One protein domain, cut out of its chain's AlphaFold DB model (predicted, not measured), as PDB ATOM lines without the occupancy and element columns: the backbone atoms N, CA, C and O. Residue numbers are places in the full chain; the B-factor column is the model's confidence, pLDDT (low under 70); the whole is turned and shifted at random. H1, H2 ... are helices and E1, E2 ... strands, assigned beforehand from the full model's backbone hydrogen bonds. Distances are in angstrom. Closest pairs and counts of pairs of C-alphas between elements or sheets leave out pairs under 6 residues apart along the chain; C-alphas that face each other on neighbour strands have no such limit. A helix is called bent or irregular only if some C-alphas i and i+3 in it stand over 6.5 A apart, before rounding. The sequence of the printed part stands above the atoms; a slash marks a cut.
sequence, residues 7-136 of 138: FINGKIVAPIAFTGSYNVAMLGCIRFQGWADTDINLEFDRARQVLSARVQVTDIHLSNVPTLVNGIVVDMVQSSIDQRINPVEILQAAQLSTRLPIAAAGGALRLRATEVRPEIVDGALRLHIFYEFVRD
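This is residues 7 to 136 of the 138 residues of an uncharacterized protein of Acidobacteria bacterium 13_1_20CM_3_53_8 (UniProt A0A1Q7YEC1). A long, narrow rod is built of two sheets of long, bent strands: the sheet E1 E2 E3 E4 curls round helix H1 in one half, and the sheet E5 E6 E7, a long hairpin of E6 and E7 with short E5 at its edge, makes the other. The two sheets are only partly face to face, where E2 and E3 come near E6. The printed part has 130 residues, with two named helices and seven named strands in the order E1 E2 E3 H1 E4 H2 E5 E6 E7; both sheets are antiparallel, and the class is mixed, helices and strands. It is only just extended, close to loose, with a radius of gyration of the C-alphas of 21.3 A and spans of 76 by 33 by 15 A.

The largest sheet, strongly twisted, runs E1 (residues 11 to 24), E2 (28 to 45), E3 (50 to 63), E4 (88 to 91). E1 E2 E3 form a meander, each strand the antiparallel neighbour of the one before. N 16 and O 36 are 2.8 A apart, N 43 and O 52 2.8 A, and N 53 of E3 and O 88 of E4 2.7 A, within hydrogen-bond range. The sheet curls round H1 (residues 67 to 84); their closest C-alphas in E3 and H1 are Val 57 and Gln 78, 6.3 A. H1 is irregular, with C-alphas 68 and 71 7.7 A apart, and 11 of its 14 O i to N i+4 pairs are within hydrogen-bond range. E5 (residues 99 to 102), E6 (107 to 121) and E7 (124 to 135) form a second meander; N 100 and O 109 are 2.8 A apart, N 119 and O 126 2.8 A. The sheets form a sandwich, two sheets face to face, the facing parts 9.9 A centre to centre and the strands at 47 degrees. The closest C-alphas of E2 and E6 are Phe 44 and Val 116, 6.2 A. H2 (residues 93 to 96), too short for an O i to N i+4 pair, only grazes the first sheet and is on the second at a height of 9.2 A.

E1 begins at C-alpha 11 (45.781, -21.399, 49.223) and is 37.3 A long. E2 is 45.1 A, E3 37.6 A, H1 26.5 A, E6 39.4 A and E7 34.7 A, ending at C-alpha 135 (44.266, -31.750, 14.090). E2 bends by 67 degrees at residue 42.

The C-alphas farthest apart, Met 26 and Ala 104, are 76.7 A apart. The printed part has no cut, and each link is tight. The mean pLDDT of the printed part is 83.3; residues 64 to 71 and 100 to 107 are under 70.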
ATOM      1  N   PHE A   7      45.291 -14.738  49.111       91.88
ATOM      2  CA  PHE A   7      46.210 -15.735  48.582       91.88
ATOM      3  C   PHE A   7      47.319 -15.933  49.608       91.88
ATOM      4  O   PHE A   7      48.251 -15.134  49.682       91.88
ATOM      5  N   ILE A   8      47.168 -16.932  50.472       88.31
ATOM      6  CA  ILE A   8      48.046 -17.125  51.630       88.31
ATOM      7  C   ILE A   8      48.405 -18.596  51.779       88.31
ATOM      8  O   ILE A   8      47.563 -19.465  51.577       88.31
ATOM      9  N   ASN A   9      49.659 -18.878  52.136       86.38
ATOM     10  CA  ASN A   9      50.157 -20.237  52.387       86.38
ATOM     11  C   ASN A   9      49.840 -21.234  51.255       86.38
ATOM     12  O   ASN A   9      49.461 -22.373  51.516       86.38
ATOM     13  N   GLY A  10      49.940 -20.796  49.997       86.19
ATOM     14  CA  GLY A  10      49.639 -21.651  48.846       86.19
ATOM     15  C   GLY A  10      48.147 -21.943  48.634       86.19
ATOM     16  O   GLY A  10      47.823 -22.823  47.842       86.19
ATOM     17  N   LYS A  11      47.239 -21.229  49.317       88.94
ATOM     18  CA  LYS A  11      45.781 -21.399  49.223       88.94
ATOM     19  C   LYS A  11      45.066 -20.109  48.837       88.94
ATOM     20  O   LYS A  11      45.524 -19.006  49.146       88.94
ATOM     21  N   ILE A  12      43.913 -20.263  48.193       92.94
ATOM     22  CA  ILE A  12      42.934 -19.194  47.996       92.94
ATOM     23  C   ILE A  12      41.927 -19.318  49.136       92.94
ATOM     24  O   ILE A  12      41.307 -20.367  49.286       92.94
ATOM     25  N   VAL A  13      41.760 -18.268  49.933       92.44
ATOM     26  CA  VAL A  13      40.809 -18.261  51.050       92.44
ATOM     27  C   VAL A  13      39.919 -17.035  50.975       92.44
ATOM     28  O   VAL A  13      40.363 -15.946  50.600       92.44
ATOM     29  N   ALA A  14      38.654 -17.195  51.336       90.75
ATOM     30  CA  ALA A  14      37.711 -16.089  51.387       90.75
ATOM     31  C   ALA A  14      36.679 -16.332  52.492       90.75
ATOM     32  O   ALA A  14      36.128 -17.429  52.578       90.75
ATOM     33  N   PRO A  15      36.380 -15.332  53.333       90.31
ATOM     34  CA  PRO A  15      35.335 -15.490  54.321       90.31
ATOM     35  C   PRO A  15      33.967 -15.154  53.703       90.31
ATOM     36  O   PRO A  15      33.812 -14.130  53.028       90.31
ATOM     37  N   ILE A  16      32.968 -16.001  53.945       87.69
ATOM     38  CA  ILE A  16      31.607 -15.869  53.408       87.69
ATOM     39  C   ILE A  16      30.650 -15.548  54.550       87.69
ATOM     40  O   ILE A  16      30.418 -16.374  55.427       87.69
ATOM     41  N   ALA A  17      30.075 -14.347  54.537       88.31
ATOM     42  CA  ALA A  17      29.036 -13.970  55.488       88.31
ATOM     43  C   ALA A  17      27.695 -14.611  55.109       88.31
ATOM     44  O   ALA A  17      27.338 -14.671  53.931       88.31
ATOM     45  N   PHE A  18      26.926 -15.037  56.108       84.69
ATOM     46  CA  PHE A  18      25.604 -15.615  55.904       84.69
ATOM     47  C   PHE A  18      24.621 -15.184  56.994       84.69
ATOM     48  O   PHE A  18      24.982 -14.825  58.114       84.69
ATOM     49  N   THR A  19      23.342 -15.258  56.648       86.62
ATOM     50  CA  THR A  19      22.216 -15.106  57.565       86.62
ATOM     51  C   THR A  19      21.135 -16.089  57.155       86.62
ATOM     52  O   THR A  19      20.983 -16.402  55.974       86.62
ATOM     53  N   GLY A  20      20.354 -16.558  58.115       82.81
ATOM     54  CA  GLY A  20      19.237 -17.440  57.839       82.81
ATOM     55  C   GLY A  20      18.324 -17.600  59.038       82.81
ATOM     56  O   GLY A  20      18.469 -16.938  60.069       82.81
ATOM     57  N   SER A  21      17.349 -18.479  58.880       81.94
ATOM     58  CA  SER A  21      16.433 -18.833  59.950       81.94
ATOM     59  C   SER A  21      15.967 -20.268  59.801       81.94
ATOM     60  O   SER A  21      15.752 -20.716  58.677       81.94
ATOM     61  N   TYR A  22      15.763 -20.962  60.915       75.19
ATOM     62  CA  TYR A  22      15.191 -22.305  60.923       75.19
ATOM     63  C   TYR A  22      14.122 -22.425  62.009       75.19
ATOM     64  O   TYR A  22      14.183 -21.759  63.043       75.19
ATOM     65  N   ASN A  23      13.117 -23.263  61.758       80.38
ATOM     66  CA  ASN A  23      12.063 -23.544  62.725       80.38
ATOM     67  C   ASN A  23      12.467 -24.739  63.581       80.38
ATOM     68  O   ASN A  23      12.694 -25.827  63.056       80.38
ATOM     69  N   VAL A  24      12.506 -24.543  64.895       72.06
ATOM     70  CA  VAL A  24      12.693 -25.636  65.854       72.06
ATOM     71  C   VAL A  24      11.344 -25.961  66.462       72.06
ATOM     72  O   VAL A  24      10.625 -25.061  66.912       72.06
ATOM     73  N   ALA A  25      10.998 -27.246  66.494       74.12
ATOM     74  CA  ALA A  25       9.808 -27.690  67.204       74.12
ATOM     75  C   ALA A  25       9.858 -27.171  68.656       74.12
ATOM     76  O   ALA A  25      10.891 -27.260  69.314       74.12
ATOM     77  N   MET A  26       8.751 -26.585  69.123       74.81
ATOM     78  CA  MET A  26       8.571 -25.922  70.430       74.81
ATOM     79  C   MET A  26       9.272 -24.570  70.678       74.81
ATOM     80  O   MET A  26       8.772 -23.821  71.511       74.81
ATOM     81  N   LEU A  27      10.355 -24.203  69.978       72.50
ATOM     82  CA  LEU A  27      11.055 -22.912  70.197       72.50
ATOM     83  C   LEU A  27      10.733 -21.835  69.147       72.50
ATOM     84  O   LEU A  27      11.091 -20.672  69.322       72.50
ATOM     85  N   GLY A  28      10.046 -22.204  68.064       79.06
ATOM     86  CA  GLY A  28       9.695 -21.279  66.987       79.06
ATOM     87  C   GLY A  28      10.855 -21.006  66.024       79.06
ATOM     88  O   GLY A  28      11.786 -21.804  65.898       79.06
ATOM     89  N   CYS A  29      10.763 -19.897  65.289       81.69
ATOM     90  CA  CYS A  29      11.731 -19.523  64.261       81.69
ATOM     91  C   CYS A  29      12.957 -18.851  64.887       81.69
ATOM     92  O   CYS A  29      12.868 -17.733  65.400       81.69
ATOM     93  N   ILE A  30      14.108 -19.514  64.812       80.06
ATOM     94  CA  ILE A  30      15.384 -18.979  65.280       80.06
ATOM     95  C   ILE A  30      16.129 -18.395  64.088       80.06
ATOM     96  O   ILE A  30      16.371 -19.080  63.093       80.06
ATOM     97  N   ARG A  31      16.510 -17.120  64.197       82.81
ATOM     98  CA  ARG A  31      17.407 -16.460  63.244       82.81
ATOM     99  C   ARG A  31      18.849 -16.672  63.669       82.81
ATOM    100  O   ARG A  31      19.162 -16.598  64.853       82.81
ATOM    101  N   PHE A  32      19.721 -16.866  62.697       82.31
ATOM    102  CA  PHE A  32      21.155 -16.955  62.914       82.31
ATOM    103  C   PHE A  32      21.880 -16.153  61.841       82.31
ATOM    104  O   PHE A  32      21.399 -15.984  60.719       82.31
ATOM    105  N   GLN A  33      23.056 -15.662  62.201       87.38
ATOM    106  CA  GLN A  33      23.957 -14.973  61.293       87.38
ATOM    107  C   GLN A  33      25.394 -15.273  61.698       87.38
ATOM    108  O   GLN A  33      25.671 -15.574  62.863       87.38
ATOM    109  N   GLY A  34      26.305 -15.182  60.744       88.06
ATOM    110  CA  GLY A  34      27.695 -15.527  60.973       88.06
ATOM    111  C   GLY A  34      28.544 -15.373  59.728       88.06
ATOM    112  O   GLY A  34      28.125 -14.770  58.735       88.06
ATOM    113  N   TRP A  35      29.744 -15.933  59.789       89.19
ATOM    114  CA  TRP A  35      30.586 -16.116  58.622       89.19
ATOM    115  C   TRP A  35      31.277 -17.470  58.647       89.19
ATOM    116  O   TRP A  35      31.527 -18.037  59.707       89.19
ATOM    117  N   ALA A  36      31.559 -17.984  57.460       89.19
ATOM    118  CA  ALA A  36      32.342 -19.184  57.249       89.19
ATOM    119  C   ALA A  36      33.715 -18.790  56.709       89.19
ATOM    120  O   ALA A  36      33.795 -17.995  55.768       89.19
ATOM    121  N   ASP A  37      34.773 -19.346  57.282       90.81
ATOM    122  CA  ASP A  37      36.081 -19.359  56.638       90.81
ATOM    123  C   ASP A  37      36.083 -20.483  55.599       90.81
ATOM    124  O   ASP A  37      35.557 -21.572  55.844       90.81
ATOM    125  N   THR A  38      36.606 -20.202  54.405       91.06
ATOM    126  CA  THR A  38      36.587 -21.167  53.302       91.06
ATOM    127  C   THR A  38      37.924 -21.260  52.585       91.06
ATOM    128  O   THR A  38      38.607 -20.249  52.390       91.06
ATOM    129  N   ASP A  39      38.239 -22.476  52.147       93.56
ATOM    130  CA  ASP A  39      39.315 -22.787  51.215       93.56
ATOM    131  C   ASP A  39      38.722 -22.950  49.807       93.56
ATOM    132  O   ASP A  39      37.728 -23.651  49.609       93.56
ATOM    133  N   ILE A  40      39.334 -22.316  48.810       92.75
ATOM    134  CA  ILE A  40      38.914 -22.390  47.407       92.75
ATOM    135  C   ILE A  40      39.955 -23.200  46.635       92.75
ATOM    136  O   ILE A  40      41.092 -22.768  46.443       92.75
ATOM    137  N   ASN A  41      39.549 -24.381  46.179       92.94
ATOM    138  CA  ASN A  41      40.395 -25.318  45.448       92.94
ATOM    139  C   ASN A  41      40.089 -25.254  43.953       92.94
ATOM    140  O   ASN A  41      38.922 -25.231  43.573       92.94
ATOM    141  N   LEU A  42      41.121 -25.246  43.110       93.62
ATOM    142  CA  LEU A  42      40.973 -25.241  41.654       93.62
ATOM    143  C   LEU A  42      41.175 -26.650  41.093       93.62
ATOM    144  O   LEU A  42      42.133 -27.328  41.450       93.62
ATOM    145  N   GLU A  43      40.291 -27.062  40.189       93.38
ATOM    146  CA  GLU A  43      40.286 -28.383  39.566       93.38
ATOM    147  C   GLU A  43      40.098 -28.252  38.052       93.38
ATOM    148  O   GLU A  43      39.151 -27.616  37.576       93.38
ATOM    149  N   PHE A  44      41.018 -28.850  37.292       94.25
ATOM    150  CA  PHE A  44      40.964 -28.878  35.836       94.25
ATOM    151  C   PHE A  44      40.383 -30.198  35.330       94.25
ATOM    152  O   PHE A  44      40.979 -31.260  35.504       94.25
ATOM    153  N   ASP A  45      39.255 -30.110  34.632       93.31
ATOM    154  CA  ASP A  45      38.671 -31.220  33.893       93.31
ATOM    155  C   ASP A  45      39.200 -31.213  32.452       93.31
ATOM    156  O   ASP A  45      38.788 -30.408  31.607       93.31
ATOM    157  N   ARG A  46      40.110 -32.148  32.151       91.38
ATOM    158  CA  ARG A  46      40.704 -32.293  30.813       91.38
ATOM    159  C   ARG A  46      39.692 -32.742  29.757       91.38
ATOM    160  O   ARG A  46      39.871 -32.407  28.585       91.38
ATOM    161  N   ALA A  47      38.669 -33.512  30.116       90.75
ATOM    162  CA  ALA A  47      37.676 -33.985  29.153       90.75
ATOM    163  C   ALA A  47      36.749 -32.841  28.734       90.75
ATOM    164  O   ALA A  47      36.528 -32.628  27.543       90.75
ATOM    165  N   ARG A  48      36.274 -32.063  29.711       91.25
ATOM    166  CA  ARG A  48      35.402 -30.903  29.485       91.25
ATOM    167  C   ARG A  48      36.160 -29.651  29.052       91.25
ATOM    168  O   ARG A  48      35.530 -28.731  28.542       91.25
ATOM    169  N   GLN A  49      37.484 -29.622  29.225       91.88
ATOM    170  CA  GLN A  49      38.326 -28.438  29.027       91.88
ATOM    171  C   GLN A  49      37.836 -27.262  29.888       91.88
ATOM    172  O   GLN A  49      37.640 -26.158  29.390       91.88
ATOM    173  N   VAL A  50      37.607 -27.511  31.181       93.25
ATOM    174  CA  VAL A  50      37.095 -26.512  32.135       93.25
ATOM    175  C   VAL A  50      38.001 -26.463  33.359       93.25
ATOM    176  O   VAL A  50      38.322 -27.500  33.935       93.25
ATOM    177  N   LEU A  51      38.391 -25.256  33.775       93.56
ATOM    178  CA  LEU A  51      38.973 -25.014  35.094       93.56
ATOM    179  C   LEU A  51      37.859 -24.531  36.019       93.56
ATOM    180  O   LEU A  51      37.293 -23.456  35.808       93.56
ATOM    181  N   SER A  52      37.563 -25.319  37.044       94.25
ATOM    182  CA  SER A  52      36.533 -25.022  38.035       94.25
ATOM    183  C   SER A  52      37.144 -24.753  39.405       94.25
ATOM    184  O   SER A  52      38.249 -25.201  39.701       94.25
ATOM    185  N   ALA A  53      36.430 -24.009  40.239       92.25
ATOM    186  CA  ALA A  53      36.748 -23.798  41.635       92.25
ATOM    187  C   ALA A  53      35.693 -24.460  42.522       92.25
ATOM    188  O   ALA A  53      34.491 -24.392  42.245       92.25
ATOM    189  N   ARG A  54      36.149 -25.062  43.617       92.00
ATOM    190  CA  ARG A  54      35.316 -25.629  44.671       92.00
ATOM    191  C   ARG A  54      35.638 -24.948  45.994       92.00
ATOM    192  O   ARG A  54      36.761 -25.028  46.487       92.00
ATOM    193  N   VAL A  55      34.629 -24.302  46.556       90.69
ATOM    194  CA  VAL A  55      34.641 -23.659  47.867       90.69
ATOM    195  C   VAL A  55      34.348 -24.712  48.935       90.69
ATOM    196  O   VAL A  55      33.338 -25.404  48.856       90.69
ATOM    197  N   GLN A  56      35.209 -24.842  49.934       91.00
ATOM    198  CA  GLN A  56      35.029 -25.753  51.065       91.00
ATOM    199  C   GLN A  56      35.042 -24.955  52.360       91.00
ATOM    200  O   GLN A  56      35.945 -24.145  52.565       91.00
ATOM    201  N   VAL A  57      34.058 -25.172  53.232       89.12
ATOM    202  CA  VAL A  57      34.042 -24.532  54.549       89.12
ATOM    203  C   VAL A  57      35.059 -25.214  55.452       89.12
ATOM    204  O   VAL A  57      35.075 -26.437  55.566       89.12
ATOM    205  N   THR A  58      35.909 -24.416  56.090       89.00
ATOM    206  CA  THR A  58      36.923 -24.893  57.036       89.00
ATOM    207  C   THR A  58      36.549 -24.583  58.476       89.00
ATOM    208  O   THR A  58      36.813 -25.400  59.354       89.00
ATOM    209  N   ASP A  59      35.908 -23.440  58.718       86.69
ATOM    210  CA  ASP A  59      35.430 -23.042  60.040       86.69
ATOM    211  C   ASP A  59      34.177 -22.167  59.934       86.69
ATOM    212  O   ASP A  59      33.925 -21.535  58.902       86.69
ATOM    213  N   ILE A  60      33.376 -22.125  60.998       85.06
ATOM    214  CA  ILE A  60      32.151 -21.329  61.059       85.06
ATOM    215  C   ILE A  60      32.068 -20.562  62.370       85.06
ATOM    216  O   ILE A  60      32.084 -21.118  63.465       85.06
ATOM    217  N   HIS A  61      31.814 -19.267  62.231       85.56
ATOM    218  CA  HIS A  61      31.666 -18.328  63.328       85.56
ATOM    219  C   HIS A  61      30.225 -17.837  63.383       85.56
ATOM    220  O   HIS A  61      29.775 -17.074  62.525       85.56
ATOM    221  N   LEU A  62      29.484 -18.280  64.398       83.69
ATOM    222  CA  LEU A  62      28.088 -17.898  64.612       83.69
ATOM    223  C   LEU A  62      27.969 -16.776  65.640       83.69
ATOM    224  O   LEU A  62      28.660 -16.755  66.655       83.69
ATOM    225  N   SER A  63      27.038 -15.859  65.396       79.00
ATOM    226  CA  SER A  63      26.634 -14.835  66.359       79.00
ATOM    227  C   SER A  63      25.260 -15.170  66.939       79.00
ATOM    228  O   SER A  63      24.337 -15.477  66.187       79.00
ATOM    229  N   ASN A  64      25.099 -15.040  68.261       66.12
ATOM    230  CA  ASN A  64      23.819 -15.174  68.979       66.12
ATOM    231  C   ASN A  64      23.106 -16.537  68.849       66.12
ATOM    232  O   ASN A  64      21.881 -16.597  68.929       66.12
ATOM    233  N   VAL A  65      23.852 -17.634  68.686       66.81
ATOM    234  CA  VAL A  65      23.289 -18.992  68.615       66.81
ATOM    235  C   VAL A  65      23.740 -19.822  69.831       66.81
ATOM    236  O   VAL A  65      24.930 -19.810  70.149       66.81
ATOM    237  N   PRO A  66      22.837 -20.544  70.531       65.50
ATOM    238  CA  PRO A  66      23.219 -21.464  71.604       65.50
ATOM    239  C   PRO A  66      24.161 -22.570  71.102       65.50
ATOM    240  O   PRO A  66      23.896 -23.192  70.078       65.50
ATOM    241  N   THR A  67      25.220 -22.884  71.851       63.69
ATOM    242  CA  THR A  67      26.261 -23.857  71.453       63.69
ATOM    243  C   THR A  67      25.734 -25.254  71.108       63.69
ATOM    244  O   THR A  67      26.342 -25.949  70.298       63.69
ATOM    245  N   LEU A  68      24.583 -25.657  71.661       65.12
ATOM    246  CA  LEU A  68      23.947 -26.950  71.386       65.12
ATOM    247  C   LEU A  68      23.472 -27.141  69.933       65.12
ATOM    248  O   LEU A  68      23.293 -28.283  69.522       65.12
ATOM    249  N   VAL A  69      23.254 -26.074  69.154       66.62
ATOM    250  CA  VAL A  69      22.728 -26.178  67.773       66.62
ATOM    251  C   VAL A  69      23.784 -25.918  66.688       66.62
ATOM    252  O   VAL A  69      23.459 -25.948  65.502       66.62
ATOM    253  N   ASN A  70      25.053 -25.713  67.063       65.12
ATOM    254  CA  ASN A  70      26.130 -25.351  66.131       65.12
ATOM    255  C   ASN A  70      26.341 -26.382  65.007       65.12
ATOM    256  O   ASN A  70      26.522 -25.987  63.859       65.12
ATOM    257  N   GLY A  71      26.265 -27.687  65.303       69.19
ATOM    258  CA  GLY A  71      26.510 -28.742  64.306       69.19
ATOM    259  C   GLY A  71      25.517 -28.736  63.136       69.19
ATOM    260  O   GLY A  71      25.919 -28.859  61.985       69.19
ATOM    261  N   ILE A  72      24.232 -28.490  63.408       74.25
ATOM    262  CA  ILE A  72      23.177 -28.454  62.376       74.25
ATOM    263  C   ILE A  72      23.374 -27.261  61.430       74.25
ATOM    264  O   ILE A  72      23.117 -27.350  60.229       74.25
ATOM    265  N   VAL A  73      23.834 -26.126  61.963       73.12
ATOM    266  CA  VAL A  73      24.063 -24.919  61.161       73.12
ATOM    267  C   VAL A  73      25.249 -25.110  60.214       73.12
ATOM    268  O   VAL A  73      25.189 -24.628  59.083       73.12
ATOM    269  N   VAL A  74      26.283 -25.848  60.631       72.19
ATOM    270  CA  VAL A  74      27.452 -26.140  59.788       72.19
ATOM    271  C   VAL A  74      27.058 -26.915  58.536       72.19
ATOM    272  O   VAL A  74      27.336 -26.458  57.426       72.19
ATOM    273  N   ASP A  75      26.325 -28.016  58.702       78.31
ATOM    274  CA  ASP A  75      25.866 -28.837  57.578       78.31
ATOM    275  C   ASP A  75      24.956 -28.049  56.629       78.31
ATOM    276  O   ASP A  75      25.014 -28.199  55.405       78.31
ATOM    277  N   MET A  76      24.128 -27.152  57.168       78.88
ATOM    278  CA  MET A  76      23.249 -26.318  56.354       78.88
ATOM    279  C   MET A  76      24.017 -25.261  55.545       78.88
ATOM    280  O   MET A  76      23.687 -25.013  54.383       78.88
ATOM    281  N   VAL A  77      25.044 -24.635  56.129       79.06
ATOM    282  CA  VAL A  77      25.898 -23.670  55.417       79.06
ATOM    283  C   VAL A  77      26.703 -24.380  54.332       79.06
ATOM    284  O   VAL A  77      26.698 -23.923  53.187       79.06
ATOM    285  N   GLN A  78      27.322 -25.520  54.654       78.06
ATOM    286  CA  GLN A  78      28.087 -26.310  53.689       78.06
ATOM    287  C   GLN A  78      27.197 -26.796  52.535       78.06
ATOM    288  O   GLN A  78      27.509 -26.537  51.377       78.06
ATOM    289  N   SER A  79      26.034 -27.390  52.827       81.75
ATOM    290  CA  SER A  79      25.091 -27.833  51.784       81.75
ATOM    291  C   SER A  79      24.573 -26.683  50.916       81.75
ATOM    292  O   SER A  79      24.395 -26.849  49.710       81.75
ATOM    293  N   SER A  80      24.376 -25.495  51.492       81.75
ATOM    294  CA  SER A  80      23.984 -24.307  50.725       81.75
ATOM    295  C   SER A  80      25.093 -23.838  49.780       81.75
ATOM    296  O   SER A  80      24.802 -23.471  48.640       81.75
ATOM    297  N   ILE A  81      26.353 -23.854  50.230       80.81
ATOM    298  CA  ILE A  81      27.522 -23.541  49.395       80.81
ATOM    299  C   ILE A  81      27.651 -24.572  48.273       80.81
ATOM    300  O   ILE A  81      27.799 -24.192  47.110       80.81
ATOM    301  N   ASP A  82      27.499 -25.855  48.591       81.94
ATOM    302  CA  ASP A  82      27.594 -26.932  47.609       81.94
ATOM    303  C   ASP A  82      26.507 -26.871  46.536       81.94
ATOM    304  O   ASP A  82      26.778 -27.169  45.379       81.94
ATOM    305  N   GLN A  83      25.291 -26.455  46.891       84.94
ATOM    306  CA  GLN A  83      24.179 -26.370  45.941       84.94
ATOM    307  C   GLN A  83      24.177 -25.092  45.099       84.94
ATOM    308  O   GLN A  83      23.634 -25.097  43.996       84.94
ATOM    309  N   ARG A  84      24.682 -23.974  45.636       82.31
ATOM    310  CA  ARG A  84      24.495 -22.645  45.019       82.31
ATOM    311  C   ARG A  84      25.764 -22.014  44.477       82.31
ATOM    312  O   ARG A  84      25.668 -21.154  43.608       82.31
ATOM    313  N   ILE A  85      26.915 -22.365  45.037       83.06
ATOM    314  CA  ILE A  85      28.201 -21.760  44.684       83.06
ATOM    315  C   ILE A  85      29.057 -22.773  43.933       83.06
ATOM    316  O   ILE A  85      29.665 -22.423  42.928       83.06
ATOM    317  N   ASN A  86      29.092 -24.024  44.389       86.50
ATOM    318  CA  ASN A  86      29.913 -25.046  43.757       86.50
ATOM    319  C   ASN A  86      29.210 -25.727  42.567       86.50
ATOM    320  O   ASN A  86      28.019 -26.022  42.645       86.50
ATOM    321  N   PRO A  87      29.961 -26.093  41.511       85.00
ATOM    322  CA  PRO A  87      31.292 -25.590  41.164       85.00
ATOM    323  C   PRO A  87      31.214 -24.198  40.508       85.00
ATOM    324  O   PRO A  87      30.298 -23.917  39.738       85.00
ATOM    325  N   VAL A  88      32.220 -23.351  40.744       86.50
ATOM    326  CA  VAL A  88      32.372 -22.067  40.035       86.50
ATOM    327  C   VAL A  88      33.261 -22.282  38.812       86.50
ATOM    328  O   VAL A  88      34.409 -22.691  38.956       86.50
ATOM    329  N   GLU A  89      32.785 -21.993  37.605       88.00
ATOM    330  CA  GLU A  89      33.632 -22.067  36.407       88.00
ATOM    331  C   GLU A  89      34.528 -20.822  36.301       88.00
ATOM    332  O   GLU A  89      34.039 -19.696  36.241       88.00
ATOM    333  N   ILE A  90      35.850 -21.029  36.285       87.19
ATOM    334  CA  ILE A  90      36.852 -19.955  36.197       87.19
ATOM    335  C   ILE A  90      37.298 -19.753  34.750       87.19
ATOM    336  O   ILE A  90      37.360 -18.620  34.276       87.19
ATOM    337  N   LEU A  91      37.602 -20.850  34.049       85.50
ATOM    338  CA  LEU A  91      37.921 -20.847  32.621       85.50
ATOM    339  C   LEU A  91      37.114 -21.926  31.909       85.50
ATOM    340  O   LEU A  91      37.036 -23.064  32.375       85.50
ATOM    341  N   GLN A  92      36.559 -21.568  30.757       85.31
ATOM    342  CA  GLN A  92      35.718 -22.447  29.949       85.31
ATOM    343  C   GLN A  92      36.464 -22.982  28.721       85.31
ATOM    344  O   GLN A  92      37.513 -22.466  28.326       85.31
ATOM    345  N   ALA A  93      35.870 -23.974  28.053       75.12
ATOM    346  CA  ALA A  93      36.462 -24.649  26.899       75.12
ATOM    347  C   ALA A  93      36.882 -23.698  25.771       75.12
ATOM    348  O   ALA A  93      37.909 -23.927  25.146       75.12
ATOM    349  N   ALA A  94      36.144 -22.612  25.530       74.81
ATOM    350  CA  ALA A  94      36.509 -21.626  24.511       74.81
ATOM    351  C   ALA A  94      37.831 -20.894  24.818       74.81
ATOM    352  O   ALA A  94      38.520 -20.449  23.906       74.81
ATOM    353  N   GLN A  95      38.194 -20.776  26.099       78.19
ATOM    354  CA  GLN A  95      39.439 -20.143  26.546       78.19
ATOM    355  C   GLN A  95      40.590 -21.152  26.624       78.19
ATOM    356  O   GLN A  95      41.741 -20.785  26.409       78.19
ATOM    357  N   LEU A  96      40.281 -22.421  26.913       80.12
ATOM    358  CA  LEU A  96      41.254 -23.512  27.054       80.12
ATOM    359  C   LEU A  96      41.441 -24.327  25.769       80.12
ATOM    360  O   LEU A  96      42.301 -25.205  25.691       80.12
ATOM    361  N   SER A  97      40.643 -24.041  24.746       74.19
ATOM    362  CA  SER A  97      40.727 -24.702  23.463       74.19
ATOM    363  C   SER A  97      40.349 -23.754  22.334       74.19
ATOM    364  O   SER A  97      39.178 -23.462  22.103       74.19
ATOM    365  N   THR A  98      41.367 -23.277  21.620       75.62
ATOM    366  CA  THR A  98      41.213 -22.321  20.522       75.62
ATOM    367  C   THR A  98      41.699 -22.912  19.203       75.62
ATOM    368  O   THR A  98      42.660 -23.686  19.167       75.62
ATOM    369  N   ARG A  99      41.025 -22.560  18.107       73.12
ATOM    370  CA  ARG A  99      41.455 -22.911  16.750       73.12
ATOM    371  C   ARG A  99      42.499 -21.908  16.289       73.12
ATOM    372  O   ARG A  99      42.246 -20.706  16.281       73.12
ATOM    373  N   LEU A 100      43.650 -22.414  15.871       69.69
ATOM    374  CA  LEU A 100      44.706 -21.621  15.271       69.69
ATOM    375  C   LEU A 100      44.787 -21.923  13.769       69.69
ATOM    376  O   LEU A 100      45.025 -23.074  13.384       69.69
ATOM    377  N   PRO A 101      44.624 -20.912  12.901       59.41
ATOM    378  CA  PRO A 101      44.891 -21.073  11.483       59.41
ATOM    379  C   PRO A 101      46.407 -21.137  11.277       59.41
ATOM    380  O   PRO A 101      47.090 -20.115  11.268       59.41
ATOM    381  N   ILE A 102      46.958 -22.342  11.131       63.19
ATOM    382  CA  ILE A 102      48.382 -22.531  10.845       63.19
ATOM    383  C   ILE A 102      48.524 -22.864   9.360       63.19
ATOM    384  O   ILE A 102      48.412 -24.016   8.949       63.19
ATOM    385  N   ALA A 103      48.797 -21.838   8.547       58.19
ATOM    386  CA  ALA A 103      48.940 -21.969   7.093       58.19
ATOM    387  C   ALA A 103      50.001 -23.010   6.675       58.19
ATOM    388  O   ALA A 103      49.870 -23.646   5.635       58.19
ATOM    389  N   ALA A 104      51.020 -23.234   7.513       63.00
ATOM    390  CA  ALA A 104      52.086 -24.203   7.267       63.00
ATOM    391  C   ALA A 104      51.667 -25.679   7.451       63.00
ATOM    392  O   ALA A 104      52.381 -26.564   6.991       63.00
ATOM    393  N   ALA A 105      50.535 -25.964   8.111       60.53
ATOM    394  CA  ALA A 105      50.094 -27.329   8.424       60.53
ATOM    395  C   ALA A 105      49.084 -27.912   7.412       60.53
ATOM    396  O   ALA A 105      48.634 -29.043   7.585       60.53
ATOM    397  N   GLY A 106      48.703 -27.154   6.374       62.09
ATOM    398  CA  GLY A 106      47.722 -27.592   5.372       62.09
ATOM    399  C   GLY A 106      46.288 -27.757   5.904       62.09
ATOM    400  O   GLY A 106      45.473 -28.400   5.251       62.09
ATOM    401  N   GLY A 107      45.977 -27.196   7.080       68.12
ATOM    402  CA  GLY A 107      44.674 -27.295   7.744       68.12
ATOM    403  C   GLY A 107      44.633 -26.520   9.067       68.12
ATOM    404  O   GLY A 107      45.637 -25.938   9.486       68.12
ATOM    405  N   ALA A 108      43.473 -26.492   9.729       72.88
ATOM    406  CA  ALA A 108      43.334 -25.878  11.048       72.88
ATOM    407  C   ALA A 108      43.893 -26.807  12.140       72.88
ATOM    408  O   ALA A 108      43.651 -28.016  12.140       72.88
ATOM    409  N   LEU A 109      44.655 -26.238  13.077       80.56
ATOM    410  CA  LEU A 109      45.082 -26.930  14.289       80.56
ATOM    411  C   LEU A 109      44.277 -26.382  15.461       80.56
ATOM    412  O   LEU A 109      44.015 -25.182  15.557       80.56
ATOM    413  N   ARG A 110      43.898 -27.262  16.377       83.81
ATOM    414  CA  ARG A 110      43.224 -26.897  17.614       83.81
ATOM    415  C   ARG A 110      44.208 -27.033  18.766       83.81
ATOM    416  O   ARG A 110      44.821 -28.081  18.951       83.81
ATOM    417  N   LEU A 111      44.360 -25.966  19.542       87.25
ATOM    418  CA  LEU A 111      45.022 -26.040  20.835       87.25
ATOM    419  C   LEU A 111      44.077 -26.708  21.825       87.25
ATOM    420  O   LEU A 111      42.888 -26.380  21.887       87.25
ATOM    421  N   ARG A 112      44.602 -27.640  22.608       90.44
ATOM    422  CA  ARG A 112      43.861 -28.316  23.668       90.44
ATOM    423  C   ARG A 112      44.711 -28.335  24.926       90.44
ATOM    424  O   ARG A 112      45.844 -28.806  24.887       90.44
ATOM    425  N   ALA A 113      44.183 -27.817  26.030       92.94
ATOM    426  CA  ALA A 113      44.883 -27.856  27.302       92.94
ATOM    427  C   ALA A 113      45.010 -29.315  27.779       92.94
ATOM    428  O   ALA A 113      44.022 -30.052  27.869       92.94
ATOM    429  N   THR A 114      46.232 -29.746  28.074       94.62
ATOM    430  CA  THR A 114      46.529 -31.070  28.635       94.62
ATOM    431  C   THR A 114      46.597 -31.031  30.149       94.62
ATOM    432  O   THR A 114      46.235 -32.010  30.800       94.62
ATOM    433  N   GLU A 115      47.010 -29.893  30.701       93.81
ATOM    434  CA  GLU A 115      47.189 -29.687  32.127       93.81
ATOM    435  C   GLU A 115      47.056 -28.196  32.472       93.81
ATOM    436  O   GLU A 115      47.498 -27.333  31.712       93.81
ATOM    437  N   VAL A 116      46.472 -27.896  33.633       93.62
ATOM    438  CA  VAL A 116      46.436 -26.553  34.222       93.62
ATOM    439  C   VAL A 116      46.932 -26.658  35.658       93.62
ATOM    440  O   VAL A 116      46.293 -27.309  36.482       93.62
ATOM    441  N   ARG A 117      48.066 -26.024  35.964       92.88
ATOM    442  CA  ARG A 117      48.645 -26.003  37.313       92.88
ATOM    443  C   ARG A 117      48.429 -24.636  37.958       92.88
ATOM    444  O   ARG A 117      49.008 -23.655  37.481       92.88
ATOM    445  N   PRO A 118      47.615 -24.548  39.020       91.44
ATOM    446  CA  PRO A 118      47.516 -23.340  39.818       91.44
ATOM    447  C   PRO A 118      48.719 -23.222  40.757       91.44
ATOM    448  O   PRO A 118      49.092 -24.176  41.437       91.44
ATOM    449  N   GLU A 119      49.308 -22.037  40.815       92.06
ATOM    450  CA  GLU A 119      50.390 -21.690  41.731       92.06
ATOM    451  C   GLU A 119      50.037 -20.386  42.442       92.06
ATOM    452  O   GLU A 119      49.621 -19.412  41.814       92.06
ATOM    453  N   ILE A 120      50.199 -20.361  43.763       91.38
ATOM    454  CA  ILE A 120      49.934 -19.173  44.572       91.38
ATOM    455  C   ILE A 120      51.252 -18.661  45.122       91.38
ATOM    456  O   ILE A 120      51.866 -19.288  45.982       91.38
ATOM    457  N   VAL A 121      51.668 -17.510  44.607       89.19
ATOM    458  CA  VAL A 121      52.970 -16.904  44.881       89.19
ATOM    459  C   VAL A 121      52.825 -15.385  44.890       89.19
ATOM    460  O   VAL A 121      52.044 -14.823  44.122       89.19
ATOM    461  N   ASP A 122      53.532 -14.719  45.803       87.12
ATOM    462  CA  ASP A 122      53.517 -13.258  45.972       87.12
ATOM    463  C   ASP A 122      52.110 -12.656  46.165       87.12
ATOM    464  O   ASP A 122      51.821 -11.545  45.722       87.12
ATOM    465  N   GLY A 123      51.203 -13.397  46.810       86.94
ATOM    466  CA  GLY A 123      49.827 -12.946  47.038       86.94
ATOM    467  C   GLY A 123      48.957 -12.915  45.775       86.94
ATOM    468  O   GLY A 123      47.911 -12.269  45.779       86.94
ATOM    469  N   ALA A 124      49.365 -13.610  44.711       87.44
ATOM    470  CA  ALA A 124      48.625 -13.724  43.462       87.44
ATOM    471  C   ALA A 124      48.444 -15.191  43.041       87.44
ATOM    472  O   ALA A 124      49.243 -16.060  43.390       87.44
ATOM    473  N   LEU A 125      47.402 -15.449  42.249       90.25
ATOM    474  CA  LEU A 125      47.198 -16.717  41.551       90.25
ATOM    475  C   LEU A 125      47.855 -16.656  40.168       90.25
ATOM    476  O   LEU A 125      47.507 -15.806  39.347       90.25
ATOM    477  N   ARG A 126      48.765 -17.589  39.896       91.56
ATOM    478  CA  ARG A 126      49.346 -17.850  38.576       91.56
ATOM    479  C   ARG A 126      48.814 -19.180  38.054       91.56
ATOM    480  O   ARG A 126      48.721 -20.153  38.797       91.56
ATOM    481  N   LEU A 127      48.452 -19.221  36.775       91.56
ATOM    482  CA  LEU A 127      47.990 -20.436  36.108       91.56
ATOM    483  C   LEU A 127      49.000 -20.824  35.031       91.56
ATOM    484  O   LEU A 127      49.209 -20.074  34.079       91.56
ATOM    485  N   HIS A 128      49.600 -22.003  35.168       92.25
ATOM    486  CA  HIS A 128      50.464 -22.587  34.143       92.25
ATOM    487  C   HIS A 128      49.644 -23.560  33.307       92.25
ATOM    488  O   HIS A 128      49.199 -24.588  33.818       92.25
ATOM    489  N   ILE A 129      49.411 -23.225  32.039       92.38
ATOM    490  CA  ILE A 129      48.571 -24.024  31.141       92.38
ATOM    491  C   ILE A 129      49.449 -24.674  30.076       92.38
ATOM    492  O   ILE A 129      50.130 -23.987  29.316       92.38
ATOM    493  N   PHE A 130      49.405 -26.000  30.012       93.12
ATOM    494  CA  PHE A 130      50.114 -26.802  29.022       93.12
ATOM    495  C   PHE A 130      49.156 -27.188  27.905       93.12
ATOM    496  O   PHE A 130      48.032 -27.610  28.175       93.12
ATOM    497  N   TYR A 131      49.598 -27.059  26.656       90.81
ATOM    498  CA  TYR A 131      48.778 -27.328  25.478       90.81
ATOM    499  C   TYR A 131      49.389 -28.409  24.592       90.81
ATOM    500  O   TYR A 131      50.605 -28.498  24.440       90.81
ATOM    501  N   GLU A 132      48.517 -29.176  23.946       91.00
ATOM    502  CA  GLU A 132      48.837 -29.993  22.780       91.00
ATOM    503  C   GLU A 132      48.170 -29.403  21.531       91.00
ATOM    504  O   GLU A 132      47.081 -28.824  21.599       91.00
ATOM    505  N   PHE A 133      48.832 -29.548  20.383       88.50
ATOM    506  CA  PHE A 133      48.229 -29.266  19.085       88.50
ATOM    507  C   PHE A 133      47.567 -30.542  18.580       88.50
ATOM    508  O   PHE A 133      48.238 -31.556  18.390       88.50
ATOM    509  N   VAL A 134      46.264 -30.484  18.329       87.62
ATOM    510  CA  VAL A 134      45.520 -31.567  17.684       87.62
ATOM    511  C   VAL A 134      45.026 -31.106  16.320       87.62
ATOM    512  O   VAL A 134      44.775 -29.918  16.107       87.62
ATOM    513  N   ARG A 135      44.907 -32.038  15.374       83.56
ATOM    514  CA  ARG A 135      44.266 -31.750  14.090       83.56
ATOM    515  C   ARG A 135      42.794 -31.421  14.338       83.56
ATOM    516  O   ARG A 135      42.150 -32.052  15.174       83.56
ATOM    517  N   ASP A 136      42.300 -30.383  13.677       74.31
ATOM    518  CA  ASP A 136      40.889 -30.023  13.731       74.31
ATOM    519  C   ASP A 136      40.150 -30.811  12.644       74.31
ATOM    520  O   ASP A 136      40.173 -30.430  11.478       74.31
TER     521      ASP A 136